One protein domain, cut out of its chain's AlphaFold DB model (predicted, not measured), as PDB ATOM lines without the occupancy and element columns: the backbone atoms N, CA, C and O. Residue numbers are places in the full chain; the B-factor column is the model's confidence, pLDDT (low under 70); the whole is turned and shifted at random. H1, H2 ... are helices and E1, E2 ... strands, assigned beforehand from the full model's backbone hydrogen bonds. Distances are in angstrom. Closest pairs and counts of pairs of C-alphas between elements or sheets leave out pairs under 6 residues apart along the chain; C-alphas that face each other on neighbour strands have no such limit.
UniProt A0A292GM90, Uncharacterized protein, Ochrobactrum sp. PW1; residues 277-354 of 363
ATOM      1  N   MET A 277      16.891  32.894   4.740       98.19
ATOM      2  CA  MET A 277      17.966  33.219   3.797       98.19
ATOM      3  C   MET A 277      17.436  33.160   2.365       98.19
ATOM      4  O   MET A 277      16.824  32.169   1.978       98.19
ATOM      5  N   ALA A 278      17.691  34.196   1.575       97.19
ATOM      6  CA  ALA A 278      17.317  34.254   0.168       97.19
ATOM      7  C   ALA A 278      18.495  33.897  -0.746       97.19
ATOM      8  O   ALA A 278      19.645  34.186  -0.423       97.19
ATOM      9  N   TYR A 279      18.203  33.318  -1.910       96.50
ATOM     10  CA  TYR A 279      19.179  32.920  -2.924       96.50
ATOM     11  C   TYR A 279      18.742  33.451  -4.291       96.50
ATOM     12  O   TYR A 279      17.631  33.166  -4.736       96.50
ATOM     13  N   ALA A 280      19.593  34.239  -4.955       93.81
ATOM     14  CA  ALA A 280      19.230  34.911  -6.206       93.81
ATOM     15  C   ALA A 280      20.416  35.106  -7.160       93.81
ATOM     16  O   ALA A 280      21.542  35.318  -6.714       93.81
ATOM     17  N   CYS A 281      20.125  35.141  -8.467       89.62
ATOM     18  CA  CYS A 281      21.092  35.512  -9.509       89.62
ATOM     19  C   CYS A 281      21.296  37.024  -9.670       89.62
ATOM     20  O   CYS A 281      22.341  37.459 -10.147       89.62
ATOM     21  N   SER A 282      20.297  37.834  -9.310       83.31
ATOM     22  CA  SER A 282      20.387  39.297  -9.318       83.31
ATOM     23  C   SER A 282      19.503  39.886  -8.213       83.31
ATOM     24  O   SER A 282      18.288  39.678  -8.249       83.31
ATOM     25  N   PRO A 283      20.055  40.657  -7.258       75.06
ATOM     26  CA  PRO A 283      19.277  41.265  -6.173       75.06
ATOM     27  C   PRO A 283      18.304  42.363  -6.626       75.06
ATOM     28  O   PRO A 283      17.416  42.751  -5.872       75.06
ATOM     29  N   SER A 284      18.469  42.905  -7.840       70.44
ATOM     30  CA  SER A 284      17.802  44.143  -8.276       70.44
ATOM     31  C   SER A 284      16.276  44.054  -8.384       70.44
ATOM     32  O   SER A 284      15.620  45.086  -8.473       70.44
ATOM     33  N   VAL A 285      15.709  42.846  -8.392       65.94
ATOM     34  CA  VAL A 285      14.260  42.602  -8.525       65.94
ATOM     35  C   VAL A 285      13.549  42.631  -7.158       65.94
ATOM     36  O   VAL A 285      12.330  42.544  -7.096       65.94
ATOM     37  N   TRP A 286      14.289  42.794  -6.052       81.38
ATOM     38  CA  TRP A 286      13.772  42.549  -4.701       81.38
ATOM     39  C   TRP A 286      13.439  43.773  -3.851       81.38
ATOM     40  O   TRP A 286      13.017  43.614  -2.710       81.38
ATOM     41  N   GLY A 287      13.616  44.987  -4.375       83.81
ATOM     42  CA  GLY A 287      13.513  46.210  -3.570       83.81
ATOM     43  C   GLY A 287      12.199  46.329  -2.790       83.81
ATOM     44  O   GLY A 287      12.229  46.502  -1.571       83.81
ATOM     45  N   ASP A 288      11.069  46.190  -3.482       90.31
ATOM     46  CA  ASP A 288       9.747  46.414  -2.887       90.31
ATOM     47  C   ASP A 288       9.372  45.298  -1.905       90.31
ATOM     48  O   ASP A 288       9.064  45.565  -0.744       90.31
ATOM     49  N   LEU A 289       9.520  44.035  -2.307       92.56
ATOM     50  CA  LEU A 289       9.169  42.913  -1.440       92.56
ATOM     51  C   LEU A 289      10.127  42.758  -0.248       92.56
ATOM     52  O   LEU A 289       9.709  42.408   0.853       92.56
ATOM     53  N   GLN A 290      11.408  43.109  -0.386       93.81
ATOM     54  CA  GLN A 290      12.303  43.172   0.772       93.81
ATOM     55  C   GLN A 290      11.835  44.217   1.797       93.81
ATOM     56  O   GLN A 290      11.959  43.984   3.004       93.81
ATOM     57  N   ALA A 291      11.314  45.360   1.344       94.69
ATOM     58  CA  ALA A 291      10.773  46.380   2.237       94.69
ATOM     59  C   ALA A 291       9.505  45.888   2.953       94.69
ATOM     60  O   ALA A 291       9.365  46.117   4.155       94.69
ATOM     61  N   GLU A 292       8.632  45.159   2.257       96.12
ATOM     62  CA  GLU A 292       7.417  44.568   2.832       96.12
ATOM     63  C   GLU A 292       7.736  43.457   3.846       96.12
ATOM     64  O   GLU A 292       7.237  43.487   4.971       96.12
ATOM     65  N   ILE A 293       8.658  42.542   3.529       97.06
ATOM     66  CA  ILE A 293       9.140  41.515   4.471       97.06
ATOM     67  C   ILE A 293       9.770  42.157   5.715       97.06
ATOM     68  O   ILE A 293       9.549  41.708   6.844       97.06
ATOM     69  N   ARG A 294      10.517  43.255   5.536       97.25
ATOM     70  CA  ARG A 294      11.061  44.025   6.660       97.25
ATOM     71  C   ARG A 294       9.961  44.660   7.502       97.25
ATOM     72  O   ARG A 294      10.080  44.653   8.724       97.25
ATOM     73  N   ALA A 295       8.895  45.165   6.884       96.50
ATOM     74  CA  ALA A 295       7.742  45.705   7.602       96.50
ATOM     75  C   ALA A 295       7.010  44.632   8.431       96.50
ATOM     76  O   ALA A 295       6.471  44.949   9.491       96.50
ATOM     77  N   LEU A 296       7.062  43.361   8.013       97.31
ATOM     78  CA  LEU A 296       6.588  42.214   8.804       97.31
ATOM     79  C   LEU A 296       7.530  41.806   9.943       97.31
ATOM     80  O   LEU A 296       7.171  40.967  10.776       97.31
ATOM     81  N   GLY A 297       8.721  42.402  10.002       97.88
ATOM     82  CA  GLY A 297       9.678  42.172  11.072       97.88
ATOM     83  C   GLY A 297      10.796  41.198  10.763       97.88
ATOM     84  O   GLY A 297      11.395  40.684  11.710       97.88
ATOM     85  N   PHE A 298      11.065  40.938   9.485       98.50
ATOM     86  CA  PHE A 298      12.118  40.023   9.073       98.50
ATOM     87  C   PHE A 298      13.236  40.727   8.305       98.50
ATOM     88  O   PHE A 298      13.010  41.499   7.376       98.50
ATOM     89  N   GLU A 299      14.474  40.403   8.653       97.69
ATOM     90  CA  GLU A 299      15.645  40.736   7.851       97.69
ATOM     91  C   GLU A 299      16.147  39.479   7.152       97.69
ATOM     92  O   GLU A 299      16.682  38.573   7.791       97.69
ATOM     93  N   VAL A 300      15.990  39.447   5.827       97.19
ATOM     94  CA  VAL A 300      16.382  38.314   4.983       97.19
ATOM     95  C   VAL A 300      17.649  38.676   4.207       97.19
ATOM     96  O   VAL A 300      17.581  39.478   3.269       97.19
ATOM     97  N   PRO A 301      18.821  38.127   4.575       96.62
ATOM     98  CA  PRO A 301      20.025  38.280   3.773       96.62
ATOM     99  C   PRO A 301      19.896  37.528   2.452       96.62
ATOM    100  O   PRO A 301      19.246  36.484   2.381       96.62
ATOM    101  N   ILE A 302      20.566  38.043   1.425       95.25
ATOM    102  CA  ILE A 302      20.600  37.447   0.091       95.25
ATOM    103  C   ILE A 302      21.993  36.869  -0.143       95.25
ATOM    104  O   ILE A 302      22.999  37.556   0.033       95.25
ATOM    105  N   VAL A 303      22.041  35.604  -0.544       96.44
ATOM    106  CA  VAL A 303      23.227  34.958  -1.095       96.44
ATOM    107  C   VAL A 303      23.147  35.086  -2.608       96.44
ATOM    108  O   VAL A 303      22.282  34.487  -3.250       96.44
ATOM    109  N   GLU A 304      24.041  35.891  -3.170       95.31
ATOM    110  CA  GLU A 304      24.200  36.000  -4.616       95.31
ATOM    111  C   GLU A 304      24.858  34.726  -5.149       95.31
ATOM    112  O   GLU A 304      25.934  34.333  -4.694       95.31
ATOM    113  N   LEU A 305      24.186  34.078  -6.095       95.69
ATOM    114  CA  LEU A 305      24.659  32.891  -6.798       95.69
ATOM    115  C   LEU A 305      24.686  33.190  -8.293       95.69
ATOM    116  O   LEU A 305      23.834  33.918  -8.785       95.69
ATOM    117  N   ASP A 306      25.615  32.616  -9.047       95.62
ATOM    118  CA  ASP A 306      25.453  32.610 -10.501       95.62
ATOM    119  C   ASP A 306      24.347  31.620 -10.936       95.62
ATOM    120  O   ASP A 306      23.851  30.806 -10.152       95.62
ATOM    121  N   ALA A 307      23.947  31.678 -12.210       94.75
ATOM    122  CA  ALA A 307      22.883  30.822 -12.741       94.75
ATOM    123  C   ALA A 307      23.190  29.319 -12.631       94.75
ATOM    124  O   ALA A 307      22.270  28.515 -12.492       94.75
ATOM    125  N   THR A 308      24.468  28.934 -12.680       96.81
ATOM    126  CA  THR A 308      24.880  27.532 -12.543       96.81
ATOM    127  C   THR A 308      24.758  27.094 -11.089       96.81
ATOM    128  O   THR A 308      24.152  26.066 -10.809       96.81
ATOM    129  N   GLN A 309      25.245  27.909 -10.156       97.19
ATOM    130  CA  GLN A 309      25.158  27.655  -8.719       97.19
ATOM    131  C   GLN A 309      23.711  27.593  -8.218       97.19
ATOM    132  O   GLN A 309      23.388  26.755  -7.374       97.19
ATOM    133  N   LEU A 310      22.832  28.465  -8.725       95.88
ATOM    134  CA  LEU A 310      21.412  28.424  -8.377       95.88
ATOM    135  C   LEU A 310      20.754  27.137  -8.897       95.88
ATOM    136  O   LEU A 310      20.072  26.458  -8.132       95.88
ATOM    137  N   ALA A 311      21.027  26.748 -10.146       95.62
ATOM    138  CA  ALA A 311      20.527  25.493 -10.705       95.62
ATOM    139  C   ALA A 311      21.046  24.265  -9.930       95.62
ATOM    140  O   ALA A 311      20.287  23.343  -9.639       95.62
ATOM    141  N   GLU A 312      22.322  24.254  -9.533       97.44
ATOM    142  CA  GLU A 312      22.893  23.201  -8.682       97.44
ATOM    143  C   GLU A 312      22.206  23.127  -7.310       97.44
ATOM    144  O   GLU A 312      21.941  22.031  -6.805       97.44
ATOM    145  N   LEU A 313      21.888  24.277  -6.707       97.31
ATOM    146  CA  LEU A 313      21.149  24.336  -5.448       97.31
ATOM    147  C   LEU A 313      19.735  23.763  -5.604       97.31
ATOM    148  O   LEU A 313      19.306  22.988  -4.753       97.31
ATOM    149  N   GLU A 314      19.033  24.087  -6.686       96.19
ATOM    150  CA  GLU A 314      17.692  23.567  -6.986       96.19
ATOM    151  C   GLU A 314      17.694  22.050  -7.203       96.19
ATOM    152  O   GLU A 314      16.864  21.338  -6.629       96.19
ATOM    153  N   VAL A 315      18.685  21.530  -7.934       96.31
ATOM    154  CA  VAL A 315      18.897  20.082  -8.079       96.31
ATOM    155  C   VAL A 315      19.134  19.435  -6.713       96.31
ATOM    156  O   VAL A 315      18.530  18.405  -6.408       96.31
ATOM    157  N   ALA A 316      19.958  20.044  -5.855       97.06
ATOM    158  CA  ALA A 316      20.216  19.529  -4.512       97.06
ATOM    159  C   ALA A 316      18.966  19.573  -3.613       97.06
ATOM    160  O   ALA A 316      18.749  18.651  -2.823       97.06
ATOM    161  N   ILE A 317      18.134  20.614  -3.736       97.50
ATOM    162  CA  ILE A 317      16.855  20.724  -3.026       97.50
ATOM    163  C   ILE A 317      15.936  19.568  -3.414       97.50
ATOM    164  O   ILE A 317      15.417  18.895  -2.522       97.50
ATOM    165  N   ALA A 318      15.781  19.299  -4.711       96.25
ATOM    166  CA  ALA A 318      14.948  18.205  -5.203       96.25
ATOM    167  C   ALA A 318      15.506  16.832  -4.788       96.25
ATOM    168  O   ALA A 318      14.785  16.007  -4.229       96.25
ATOM    169  N   GLN A 319      16.809  16.604  -4.982       95.75
ATOM    170  CA  GLN A 319      17.474  15.335  -4.670       95.75
ATOM    171  C   GLN A 319      17.368  14.955  -3.187       95.75
ATOM    172  O   GLN A 319      17.260  13.775  -2.853       95.75
ATOM    173  N   HIS A 320      17.437  15.942  -2.294       96.19
ATOM    174  CA  HIS A 320      17.415  15.721  -0.850       96.19
ATOM    175  C   HIS A 320      16.055  16.021  -0.204       96.19
ATOM    176  O   HIS A 320      15.952  15.968   1.020       96.19
ATOM    177  N   GLY A 321      15.024  16.341  -0.995       96.69
ATOM    178  CA  GLY A 321      13.692  16.673  -0.489       96.69
ATOM    179  C   GLY A 321      13.690  17.876   0.459       96.69
ATOM    180  O   GLY A 321      12.970  17.871   1.454       96.69
ATOM    181  N   LEU A 322      14.527  18.890   0.203       97.75
ATOM    182  CA  LEU A 322      14.653  20.071   1.073       97.75
ATOM    183  C   LEU A 322      13.529  21.091   0.854       97.75
ATOM    184  O   LEU A 322      13.402  22.032   1.636       97.75
ATOM    185  N   GLY A 323      12.725  20.923  -0.199       96.81
ATOM    186  CA  GLY A 323      11.554  21.752  -0.461       96.81
ATOM    187  C   GLY A 323      10.539  21.639   0.674       96.81
ATOM    188  O   GLY A 323      10.394  20.578   1.289       96.81
ATOM    189  N   LYS A 324       9.859  22.744   0.982       95.12
ATOM    190  CA  LYS A 324       8.661  22.735   1.831       95.12
ATOM    191  C   LYS A 324       7.480  22.111   1.080       95.12
ATOM    192  O   LYS A 324       6.697  21.380   1.679       95.12
ATOM    193  N   HIS A 325       7.428  22.334  -0.235       93.12
ATOM    194  CA  HIS A 325       6.469  21.733  -1.162       93.12
ATOM    195  C   HIS A 325       7.151  20.690  -2.062       93.12
ATOM    196  O   HIS A 325       8.364  20.785  -2.270       93.12
ATOM    197  N   PRO A 326       6.405  19.704  -2.606       87.38
ATOM    198  CA  PRO A 326       6.962  18.687  -3.506       87.38
ATOM    199  C   PRO A 326       7.587  19.272  -4.776       87.38
ATOM    200  O   PRO A 326       8.604  18.771  -5.248       87.38
ATOM    201  N   GLU A 327       6.987  20.340  -5.298       88.06
ATOM    202  CA  GLU A 327       7.450  21.068  -6.475       88.06
ATOM    203  C   GLU A 327       7.600  22.544  -6.109       88.06
ATOM    204  O   GLU A 327       6.726  23.135  -5.470       88.06
ATOM    205  N   LEU A 328       8.736  23.132  -6.484       88.00
ATOM    206  CA  LEU A 328       8.946  24.569  -6.370       88.00
ATOM    207  C   LEU A 328       8.372  25.244  -7.621       88.00
ATOM    208  O   LEU A 328       8.619  24.747  -8.720       88.00
ATOM    209  N   PRO A 329       7.658  26.375  -7.484       87.44
ATOM    210  CA  PRO A 329       7.300  27.207  -8.628       87.44
ATOM    211  C   PRO A 329       8.522  27.532  -9.507       87.44
ATOM    212  O   PRO A 329       9.654  27.541  -9.021       87.44
ATOM    213  N   GLU A 330       8.313  27.814 -10.794       84.94
ATOM    214  CA  GLU A 330       9.412  28.202 -11.696       84.94
ATOM    215  C   GLU A 330       9.913  29.626 -11.407       84.94
ATOM    216  O   GLU A 330      11.112  29.897 -11.479       84.94
ATOM    217  N   GLU A 331       9.003  30.524 -11.027       86.38
ATOM    218  CA  GLU A 331       9.276  31.943 -10.808       86.38
ATOM    219  C   GLU A 331       9.304  32.316  -9.321       86.38
ATOM    220  O   GLU A 331       8.703  31.660  -8.471       86.38
ATOM    221  N   GLY A 332      10.001  33.410  -9.010       89.06
ATOM    222  CA  GLY A 332      10.114  33.956  -7.662       89.06
ATOM    223  C   GLY A 332      11.475  33.720  -7.013       89.06
ATOM    224  O   GLY A 332      12.340  32.991  -7.512       89.06
ATOM    225  N   LEU A 333      11.671  34.370  -5.873       92.56
ATOM    226  CA  LEU A 333      12.892  34.285  -5.093       92.56
ATOM    227  C   LEU A 333      12.952  32.965  -4.336       92.56
ATOM    228  O   LEU A 333      12.019  32.624  -3.612       92.56
ATOM    229  N   LEU A 334      14.075  32.257  -4.451       96.69
ATOM    230  CA  LEU A 334      14.311  31.053  -3.672       96.69
ATOM    231  C   LEU A 334      14.631  31.436  -2.220       96.69
ATOM    232  O   LEU A 334      15.666  32.042  -1.937       96.69
ATOM    233  N   LEU A 335      13.743  31.068  -1.301       97.56
ATOM    234  CA  LEU A 335      13.846  31.349   0.125       97.56
ATOM    235  C   LEU A 335      14.055  30.045   0.898       97.56
ATOM    236  O   LEU A 335      13.315  29.079   0.720       97.56
ATOM    237  N   ALA A 336      15.051  30.017   1.778       98.50
ATOM    238  CA  ALA A 336      15.217  28.980   2.785       98.50
ATOM    239  C   ALA A 336      14.607  29.438   4.111       98.50
ATOM    240  O   ALA A 336      14.905  30.536   4.585       98.50
ATOM    241  N   MET A 337      13.821  28.560   4.727       98.38
ATOM    242  CA  MET A 337      13.264  28.695   6.074       98.38
ATOM    243  C   MET A 337      13.477  27.383   6.848       98.38
ATOM    244  O   MET A 337      13.744  26.353   6.226       98.38
ATOM    245  N   PRO A 338      13.313  27.358   8.183       98.00
ATOM    246  CA  PRO A 338      13.425  26.142   8.983       98.00
ATOM    247  C   PRO A 338      12.596  24.960   8.479       98.00
ATOM    248  O   PRO A 338      13.038  23.823   8.590       98.00
ATOM    249  N   GLN A 339      11.427  25.215   7.895       97.06
ATOM    250  CA  GLN A 339      10.534  24.187   7.358       97.06
ATOM    251  C   GLN A 339      11.023  23.607   6.013       97.06
ATOM    252  O   GLN A 339      10.670  22.478   5.650       97.06
ATOM    253  N   GLY A 340      11.844  24.349   5.266       98.06
ATOM    254  CA  GLY A 340      12.335  23.973   3.943       98.06
ATOM    255  C   GLY A 340      12.506  25.163   3.003       98.06
ATOM    256  O   GLY A 340      12.342  26.320   3.387       98.06
ATOM    257  N   PHE A 341      12.839  24.850   1.755       98.44
ATOM    258  CA  PHE A 341      12.932  25.819   0.667       98.44
ATOM    259  C   PHE A 341      11.563  26.056   0.017       98.44
ATOM    260  O   PHE A 341      10.810  25.106  -0.204       98.44
ATOM    261  N   CYS A 342      11.265  27.303  -0.331       97.44
ATOM    262  CA  CYS A 342      10.093  27.708  -1.109       97.44
ATOM    263  C   CYS A 342      10.475  28.811  -2.111       97.44
ATOM    264  O   CYS A 342      11.565  29.381  -2.027       97.44
ATOM    265  N   ARG A 343       9.588  29.107  -3.069       95.69
ATOM    266  CA  ARG A 343       9.699  30.314  -3.894       95.69
ATOM    267  C   ARG A 343       8.647  31.331  -3.498       95.69
ATOM    268  O   ARG A 343       7.485  30.972  -3.350       95.69
ATOM    269  N   ILE A 344       9.073  32.582  -3.384       95.56
ATOM    270  CA  ILE A 344       8.222  33.720  -3.047       95.56
ATOM    271  C   ILE A 344       8.197  34.679  -4.235       95.56
ATOM    272  O   ILE A 344       9.249  35.165  -4.655       95.56
ATOM    273  N   ALA A 345       7.012  34.944  -4.780       92.62
ATOM    274  CA  ALA A 345       6.831  35.874  -5.896       92.62
ATOM    275  C   ALA A 345       6.380  37.266  -5.426       92.62
ATOM    276  O   ALA A 345       6.744  38.271  -6.033       92.62
ATOM    277  N   ASP A 346       5.617  37.312  -4.337       94.00
ATOM    278  CA  ASP A 346       4.959  38.492  -3.777       94.00
ATOM    279  C   ASP A 346       4.831  38.365  -2.236       94.00
ATOM    280  O   ASP A 346       5.252  37.376  -1.628       94.00
ATOM    281  N   ILE A 347       4.276  39.379  -1.573       95.69
ATOM    282  CA  ILE A 347       4.088  39.360  -0.114       95.69
ATOM    283  C   ILE A 347       3.018  38.372   0.348       95.69
ATOM    284  O   ILE A 347       3.126  37.825   1.442       95.69
ATOM    285  N   ASP A 348       2.017  38.096  -0.484       96.25
ATOM    286  CA  ASP A 348       0.938  37.165  -0.153       96.25
ATOM    287  C   ASP A 348       1.465  35.728  -0.109       96.25
ATOM    288  O   ASP A 348       1.200  34.984   0.841       96.25
ATOM    289  N   THR A 349       2.295  35.355  -1.086       95.62
ATOM    290  CA  THR A 349       3.037  34.093  -1.069       95.62
ATOM    291  C   THR A 349       3.985  34.037   0.122       95.62
ATOM    292  O   THR A 349       4.027  33.013   0.791       95.62
ATOM    293  N   PHE A 350       4.672  35.127   0.485       96.75
ATOM    294  CA  PHE A 350       5.480  35.148   1.712       96.75
ATOM    295  C   PHE A 350       4.639  34.886   2.969       96.75
ATOM    296  O   PHE A 350       5.013  34.058   3.799       96.75
ATOM    297  N   HIS A 351       3.487  35.546   3.099       96.88
ATOM    298  CA  HIS A 351       2.572  35.363   4.221       96.88
ATOM    299  C   HIS A 351       2.067  33.927   4.344       96.88
ATOM    300  O   HIS A 351       2.065  33.387   5.449       96.88
ATOM    301  N   ALA A 352       1.690  33.299   3.228       96.44
ATOM    302  CA  ALA A 352       1.243  31.907   3.199       96.44
ATOM    303  C   ALA A 352       2.336  30.917   3.643       96.44
ATOM    304  O   ALA A 352       2.046  29.792   4.053       96.44
ATOM    305  N   GLU A 353       3.603  31.325   3.565       96.94
ATOM    306  CA  GLU A 353       4.733  30.499   3.959       96.94
ATOM    307  C   GLU A 353       5.101  30.616   5.450       96.94
ATOM    308  O   GLU A 353       5.774  29.717   5.978       96.94
ATOM    309  N   LEU A 354       4.626  31.658   6.142       97.50
ATOM    310  CA  LEU A 354       4.817  31.842   7.582       97.50
ATOM    311  C   LEU A 354       3.967  30.855   8.404       97.50
ATOM    312  O   LEU A 354       2.949  30.356   7.926       97.50
TER     313      LEU A 354
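What this domain is: This is residues 277 to 354 of the 363 residues of an uncharacterized protein of Ochrobactrum sp. PW1 (UniProt A0A292GM90). A small twisted sheet of four strands stands in the middle, with the long helix H2 packed slantwise over one face; toward the other end of the longest axis lie two shorter helices, H1 and H3, which touch, H3 near the strand E4. The printed part has 78 residues, with three named helices and four named strands in the order E1 H1 E2 H2 E3 E4 H3. The sheet's order is E2 E1 E3 E4, mixed, and the class is mixed, helices and strands. The whole is compact, with a radius of gyration of the C-alphas of 12.0 A and spans of 34 by 24 by 19 A.

Where its parts are: Find C-alpha 277 at (17.966, 33.219, 3.797), where E1 begins; it runs to residue 280. H1 follows at residues 287 to 295, 12.6 A long, and then E2 at residues 302 to 304. Look next for C-alpha 307 at (22.883, 30.822, -12.741), from which H2 runs 18.3 A to residue 319. E3, residues 333 to 337, is 12.5 A long, and E4, residues 340 to 344, is 12.7 A long. H3, residues 347 to 353, ends at C-alpha 353 at (4.733, 30.499, 3.959).

How they stand to each other: Begin with the sheet, whose strands' lines turn by 86 degrees from edge to edge. E1 and E2 are parallel at 34 degrees, with N 303 and O 278 2.8 A apart, within hydrogen-bond range; with H1 they form a strand-helix-strand unit, two parallel neighbour strands with a helix between, whose crossover is right-handed. E1 and E3 are antiparallel at 158 degrees, with N 279 and O 334 at 2.8 A. E3 and E4 form a hairpin, antiparallel at 148 degrees, with N 335 and O 342 at 2.8 A. H2 is on one face of the sheet, giving two layers, a sheet and a helix on one face of it, at a height over the sheet of 10.0 A. It lies over E1 and, only just, over E3 and E4, with 3 C-alphas on each of these two; it runs slantwise to the strands, at 37 degrees to E1 on the local plane. The closest C-alphas of H2 and E1 are those of Leu 310 and Ala 280, 7.2 A apart. H3 is on the sheet but over none of its strands, only just, with 2 C-alphas on E4; its closest C-alpha pair with E4 is Phe 350 and Ile 344, 5.7 A. H1 is not on the sheet; it touches H3 at Leu 289 and Ile 347, their closest C-alphas, 6.3 A apart, at a steep tilt of 55 degrees, the same way. H2 is apart from H1 and from H3. In H1, H2 and H3 every O i to N i+4 pair is within hydrogen-bond range.

The domain as a whole: Look for the two C-alphas farthest apart at Ala 295 and Gln 319, 34.2 A. The printed part has no cut, and its one long link is H2 to E3, residues 320 to 332. The mean pLDDT of the printed part is 93.9, and residue 285 is the one residue under 70.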